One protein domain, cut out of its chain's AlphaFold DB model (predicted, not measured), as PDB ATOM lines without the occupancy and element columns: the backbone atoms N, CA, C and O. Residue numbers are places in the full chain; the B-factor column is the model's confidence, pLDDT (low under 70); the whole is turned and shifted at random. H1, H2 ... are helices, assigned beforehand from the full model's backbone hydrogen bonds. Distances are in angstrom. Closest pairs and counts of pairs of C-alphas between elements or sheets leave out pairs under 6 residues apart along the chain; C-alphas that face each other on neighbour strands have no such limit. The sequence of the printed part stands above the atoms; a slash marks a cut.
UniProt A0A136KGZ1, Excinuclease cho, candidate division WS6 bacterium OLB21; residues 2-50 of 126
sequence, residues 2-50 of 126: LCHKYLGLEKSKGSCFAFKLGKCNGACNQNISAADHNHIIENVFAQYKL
ATOM      1  N   LEU A   2     207.278 247.285 169.781       88.00
ATOM      2  CA  LEU A   2     208.596 247.599 169.210       88.00
ATOM      3  C   LEU A   2     209.632 248.030 170.265       88.00
ATOM      4  O   LEU A   2     209.313 248.699 171.245       88.00
ATOM      5  N   CYS A   3     210.900 247.672 170.052       91.62
ATOM      6  CA  CYS A   3     212.003 248.063 170.921       91.62
ATOM      7  C   CYS A   3     212.564 249.444 170.544       91.62
ATOM      8  O   CYS A   3     213.224 249.584 169.520       91.62
ATOM      9  N   HIS A   4     212.384 250.446 171.410       90.50
ATOM     10  CA  HIS A   4     212.890 251.811 171.184       90.50
ATOM     11  C   HIS A   4     214.411 251.896 170.992       90.50
ATOM     12  O   HIS A   4     214.878 252.745 170.242       90.50
ATOM     13  N   LYS A   5     215.180 250.992 171.614       90.44
ATOM     14  CA  LYS A   5     216.637 250.919 171.424       90.44
ATOM     15  C   LYS A   5     217.006 250.485 170.003       90.44
ATOM     16  O   LYS A   5     217.867 251.097 169.390       90.44
ATOM     17  N   TYR A   6     216.333 249.462 169.471       88.44
ATOM     18  CA  TYR A   6     216.543 248.999 168.091       88.44
ATOM     19  C   TYR A   6     215.995 249.990 167.059       88.44
ATOM     20  O   TYR A   6     216.566 250.130 165.986       88.44
ATOM     21  N   LEU A   7     214.936 250.726 167.405       87.94
ATOM     22  CA  LEU A   7     214.424 251.834 166.594       87.94
ATOM     23  C   LEU A   7     215.299 253.102 166.658       87.94
ATOM     24  O   LEU A   7     214.970 254.091 166.014       87.94
ATOM     25  N   GLY A   8     216.365 253.124 167.465       88.75
ATOM     26  CA  GLY A   8     217.231 254.300 167.625       88.75
ATOM     27  C   GLY A   8     216.608 255.472 168.398       88.75
ATOM     28  O   GLY A   8     217.214 256.536 168.482       88.75
ATOM     29  N   LEU A   9     215.429 255.283 169.000       89.56
ATOM     30  CA  LEU A   9     214.712 256.299 169.783       89.56
ATOM     31  C   LEU A   9     215.279 256.472 171.201       89.56
ATOM     32  O   LEU A   9     214.989 257.452 171.879       89.56
ATOM     33  N   GLU A  10     216.066 255.505 171.672       90.69
ATOM     34  CA  GLU A  10     216.647 255.484 173.014       90.69
ATOM     35  C   GLU A  10     218.077 254.932 172.964       90.69
ATOM     36  O   GLU A  10     218.340 253.911 172.326       90.69
ATOM     37  N   LYS A  11     218.997 255.554 173.708       88.75
ATOM     38  CA  LYS A  11     220.340 255.013 173.955       88.75
ATOM     39  C   LYS A  11     220.403 254.451 175.375       88.75
ATOM     40  O   LYS A  11     220.338 255.208 176.338       88.75
ATOM     41  N   SER A  12     220.565 253.136 175.518       88.31
ATOM     42  CA  SER A  12     220.706 252.486 176.828       88.31
ATOM     43  C   SER A  12     221.789 251.403 176.819       88.31
ATOM     44  O   SER A  12     222.035 250.756 175.800       88.31
ATOM     45  N   LYS A  13     222.456 251.186 177.962       86.00
ATOM     46  CA  LYS A  13     223.477 250.127 178.101       86.00
ATOM     47  C   LYS A  13     222.854 248.727 178.212       86.00
ATOM     48  O   LYS A  13     223.387 247.788 177.640       86.00
ATOM     49  N   GLY A  14     221.698 248.603 178.870       89.00
ATOM     50  CA  GLY A  14     220.954 247.345 179.037       89.00
ATOM     51  C   GLY A  14     219.696 247.264 178.166       89.00
ATOM     52  O   GLY A  14     219.701 247.697 177.009       89.00
ATOM     53  N   SER A  15     218.613 246.727 178.734       91.75
ATOM     54  CA  SER A  15     217.287 246.722 178.108       91.75
ATOM     55  C   SER A  15     216.724 248.143 177.946       91.75
ATOM     56  O   SER A  15     217.111 249.071 178.661       91.75
ATOM     57  N   CYS A  16     215.831 248.336 176.972       93.25
ATOM     58  CA  CYS A  16     215.169 249.625 176.755       93.25
ATOM     59  C   CYS A  16     214.156 249.942 177.866       93.25
ATOM     60  O   CYS A  16     213.615 249.037 178.510       93.25
ATOM     61  N   PHE A  17     213.843 251.221 178.063       91.88
ATOM     62  CA  PHE A  17     212.851 251.660 179.044       91.88
ATOM     63  C   PHE A  17     211.473 251.032 178.795       91.88
ATOM     64  O   PHE A  17     210.830 250.552 179.726       91.88
ATOM     65  N   ALA A  18     211.059 250.917 177.527       91.69
ATOM     66  CA  ALA A  18     209.808 250.253 177.159       91.69
ATOM     67  C   ALA A  18     209.754 248.782 177.616       91.69
ATOM     68  O   ALA A  18     208.686 248.303 177.982       91.69
ATOM     69  N   PHE A  19     210.884 248.069 177.652       92.94
ATOM     70  CA  PHE A  19     210.937 246.695 178.165       92.94
ATOM     71  C   PHE A  19     210.709 246.647 179.675       92.94
ATOM     72  O   PHE A  19     209.932 245.824 180.146       92.94
ATOM     73  N   LYS A  20     211.297 247.587 180.424       90.50
ATOM     74  CA  LYS A  20     211.082 247.713 181.875       90.50
ATOM     75  C   LYS A  20     209.622 248.003 182.235       90.50
ATOM     76  O   LYS A  20     209.181 247.643 183.316       90.50
ATOM     77  N   LEU A  21     208.876 248.619 181.321       92.25
ATOM     78  CA  LEU A  21     207.441 248.878 181.455       92.25
ATOM     79  C   LEU A  21     206.546 247.741 180.925       92.25
ATOM     80  O   LEU A  21     205.335 247.927 180.838       92.25
ATOM     81  N   GLY A  22     207.111 246.608 180.491       90.44
ATOM     82  CA  GLY A  22     206.349 245.516 179.866       90.44
ATOM     83  C   GLY A  22     205.776 245.867 178.486       90.44
ATOM     84  O   GLY A  22     204.892 245.186 177.977       90.44
ATOM     85  N   LYS A  23     206.269 246.941 177.862       89.31
ATOM     86  CA  LYS A  23     205.793 247.492 176.586       89.31
ATOM     87  C   LYS A  23     206.699 247.165 175.393       89.31
ATOM     88  O   LYS A  23     206.568 247.767 174.336       89.31
ATOM     89  N   CYS A  24     207.639 246.240 175.532       92.00
ATOM     90  CA  CYS A  24     208.550 245.834 174.464       92.00
ATOM     91  C   CYS A  24     208.738 244.320 174.514       92.00
ATOM     92  O   CYS A  24     208.904 243.760 175.592       92.00
ATOM     93  N   ASN A  25     208.786 243.676 173.345       89.56
ATOM     94  CA  ASN A  25     208.950 242.222 173.243       89.56
ATOM     95  C   ASN A  25     210.395 241.750 173.510       89.56
ATOM     96  O   ASN A  25     210.669 240.558 173.494       89.56
ATOM     97  N   GLY A  26     211.326 242.675 173.765       90.69
ATOM     98  CA  GLY A  26     212.654 242.353 174.286       90.69
ATOM     99  C   GLY A  26     213.717 241.993 173.247       90.69
ATOM    100  O   GLY A  26     214.657 241.282 173.588       90.69
ATOM    101  N   ALA A  27     213.652 242.546 172.029       91.81
ATOM    102  CA  ALA A  27     214.728 242.418 171.032       91.81
ATOM    103  C   ALA A  27     216.104 242.872 171.578       91.81
ATOM    104  O   ALA A  27     217.130 242.240 171.346       91.81
ATOM    105  N   CYS A  28     216.132 243.924 172.409       91.44
ATOM    106  CA  CYS A  28     217.348 244.405 173.080       91.44
ATOM    107  C   CYS A  28     217.910 243.485 174.170       91.44
ATOM    108  O   CYS A  28     218.987 243.772 174.685       91.44
ATOM    109  N   ASN A  29     217.170 242.449 174.559       91.06
ATOM    110  CA  ASN A  29     217.548 241.484 175.588       91.06
ATOM    111  C   ASN A  29     217.496 240.039 175.058       91.06
ATOM    112  O   ASN A  29     217.450 239.108 175.848       91.06
ATOM    113  N   GLN A  30     217.477 239.861 173.728       88.94
ATOM    114  CA  GLN A  30     217.433 238.554 173.055       88.94
ATOM    115  C   GLN A  30     216.178 237.711 173.359       88.94
ATOM    116  O   GLN A  30     216.145 236.528 173.043       88.94
ATOM    117  N   ASN A  31     215.117 238.308 173.918       91.19
ATOM    118  CA  ASN A  31     213.844 237.608 174.137       91.19
ATOM    119  C   ASN A  31     213.132 237.271 172.814       91.19
ATOM    120  O   ASN A  31     212.352 236.327 172.761       91.19
ATOM    121  N   ILE A  32     213.383 238.060 171.768       92.69
ATOM    122  CA  ILE A  32     213.023 237.762 170.379       92.69
ATOM    123  C   ILE A  32     214.232 238.055 169.493       92.69
ATOM    124  O   ILE A  32     215.071 238.892 169.853       92.69
ATOM    125  N   SER A  33     214.321 237.395 168.339       92.19
ATOM    126  CA  SER A  33     215.400 237.650 167.388       92.19
ATOM    127  C   SER A  33     215.251 239.024 166.721       92.19
ATOM    128  O   SER A  33     214.169 239.620 166.695       92.19
ATOM    129  N   ALA A  34     216.342 239.538 166.147       88.56
ATOM    130  CA  ALA A  34     216.289 240.758 165.341       88.56
ATOM    131  C   ALA A  34     215.400 240.584 164.095       88.56
ATOM    132  O   ALA A  34     214.705 241.519 163.710       88.56
ATOM    133  N   ALA A  35     215.377 239.383 163.504       91.50
ATOM    134  CA  ALA A  35     214.522 239.066 162.363       91.50
ATOM    135  C   ALA A  35     213.033 239.145 162.735       91.50
ATOM    136  O   ALA A  35     212.269 239.838 162.067       91.50
ATOM    137  N   ASP A  36     212.635 238.540 163.859       92.62
ATOM    138  CA  ASP A  36     211.253 238.621 164.351       92.62
ATOM    139  C   ASP A  36     210.859 240.065 164.671       92.62
ATOM    140  O   ASP A  36     209.752 240.510 164.368       92.62
ATOM    141  N   HIS A  37     211.774 240.830 165.276       91.69
ATOM    142  CA  HIS A  37     211.540 242.243 165.562       91.69
ATOM    143  C   HIS A  37     211.345 243.060 164.279       91.69
ATOM    144  O   HIS A  37     210.409 243.860 164.225       91.69
ATOM    145  N   ASN A  38     212.151 242.812 163.244       90.19
ATOM    146  CA  ASN A  38     212.016 243.451 161.936       90.19
ATOM    147  C   ASN A  38     210.683 243.106 161.266       90.19
ATOM    148  O   ASN A  38     210.016 244.011 160.778       90.19
ATOM    149  N   HIS A  39     210.216 241.858 161.333       92.19
ATOM    150  CA  HIS A  39     208.891 241.506 160.810       92.19
ATOM    151  C   HIS A  39     207.752 242.225 161.541       92.19
ATOM    152  O   HIS A  39     206.766 242.634 160.929       92.19
ATOM    153  N   ILE A  40     207.872 242.437 162.857       89.81
ATOM    154  CA  ILE A  40     206.901 243.258 163.593       89.81
ATOM    155  C   ILE A  40     206.960 244.712 163.104       89.81
ATOM    156  O   ILE A  40     205.908 245.325 162.936       89.81
ATOM    157  N   ILE A  41     208.158 245.264 162.865       89.00
ATOM    158  CA  ILE A  41     208.319 246.603 162.277       89.00
ATOM    159  C   ILE A  41     207.615 246.658 160.924       89.00
ATOM    160  O   ILE A  41     206.748 247.502 160.747       89.00
ATOM    161  N   GLU A  42     207.933 245.759 159.998       89.81
ATOM    162  CA  GLU A  42     207.346 245.722 158.654       89.81
ATOM    163  C   GLU A  42     205.818 245.707 158.705       89.81
ATOM    164  O   GLU A  42     205.170 246.533 158.066       89.81
ATOM    165  N   ASN A  43     205.238 244.839 159.536       89.12
ATOM    166  CA  ASN A  43     203.789 244.731 159.690       89.12
ATOM    167  C   ASN A  43     203.149 245.999 160.272       89.12
ATOM    168  O   ASN A  43     202.088 246.422 159.814       89.12
ATOM    169  N   VAL A  44     203.780 246.620 161.273       86.38
ATOM    170  CA  VAL A  44     203.279 247.868 161.869       86.38
ATOM    171  C   VAL A  44     203.403 249.019 160.868       86.38
ATOM    172  O   VAL A  44     202.437 249.741 160.639       86.38
ATOM    173  N   PHE A  45     204.564 249.176 160.234       84.94
ATOM    174  CA  PHE A  45     204.840 250.262 159.293       84.94
ATOM    175  C   PHE A  45     204.090 250.115 157.967       84.94
ATOM    176  O   PHE A  45     203.811 251.127 157.328       84.94
ATOM    177  N   ALA A  46     203.685 248.902 157.577       86.94
ATOM    178  CA  ALA A  46     202.853 248.679 156.397       86.94
ATOM    179  C   ALA A  46     201.555 249.504 156.435       86.94
ATOM    180  O   ALA A  46     201.110 249.994 155.399       86.94
ATOM    181  N   GLN A  47     200.988 249.727 157.626       78.81
ATOM    182  CA  GLN A  47     199.781 250.542 157.817       78.81
ATOM    183  C   GLN A  47     200.026 252.048 157.627       78.81
ATOM    184  O   GLN A  47     199.090 252.795 157.353       78.81
ATOM    185  N   TYR A  48     201.277 252.490 157.752       80.94
ATOM    186  CA  TYR A  48     201.699 253.887 157.619       80.94
ATOM    187  C   TYR A  48     202.389 254.170 156.282       80.94
ATOM    188  O   TYR A  48     202.912 255.265 156.074       80.94
ATOM    189  N   LYS A  49     202.402 253.196 155.365       85.00
ATOM    190  CA  LYS A  49     203.025 253.353 154.054       85.00
ATOM    191  C   LYS A  49     202.309 254.448 153.261       85.00
ATOM    192  O   LYS A  49     201.130 254.325 152.920       85.00
ATOM    193  N   LEU A  50     203.044 255.514 152.956       89.44
ATOM    194  CA  LEU A  50     202.574 256.571 152.069       89.44
ATOM    195  C   LEU A  50     202.434 256.022 150.648       89.44
ATOM    196  O   LEU A  50     203.224 255.184 150.208       89.44
TER     197      LEU A  50
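This is residues 2 to 50 of the 126 residues of the protein "Excinuclease cho" of candidate division WS6 bacterium OLB21 (UniProt A0A136KGZ1). This domain has little regular structure: a head made of two long stretches with no named element, residues 2 to 16 and 21 to 33, holds the short named helix H1 between them, and the longer named helix H2 runs from the end of the second stretch out toward a tail, residues 47 to 50. Residues 45 to 50, of which 45 and 46 belong to H2, stick out. The printed part has 49 residues, 17 of them in two named helices, H1 then H2, with no named strand; the class is all helix. It is compact, with a radius of gyration of the C-alphas of 10.9 A, and elongated, spanning 33 by 19 by 17 A.

H1 is residues 17 to 20, beginning at C-alpha 17 (212.851, 251.660, 179.044). H2 is residues 34 to 46, 18.0 A long, ending at C-alpha 46 (202.853, 248.679, 156.397).

H1 and H2 are apart. Every O i to N i+4 pair in H2 is within hydrogen-bond range; H1 is too short for such a pair.

The C-alphas farthest apart, Lys 13 and Leu 50, are 34.0 A apart. The printed part has no cut, and the 13-residue link from H1 to H2 is long. No printed residue is under 70 in pLDDT.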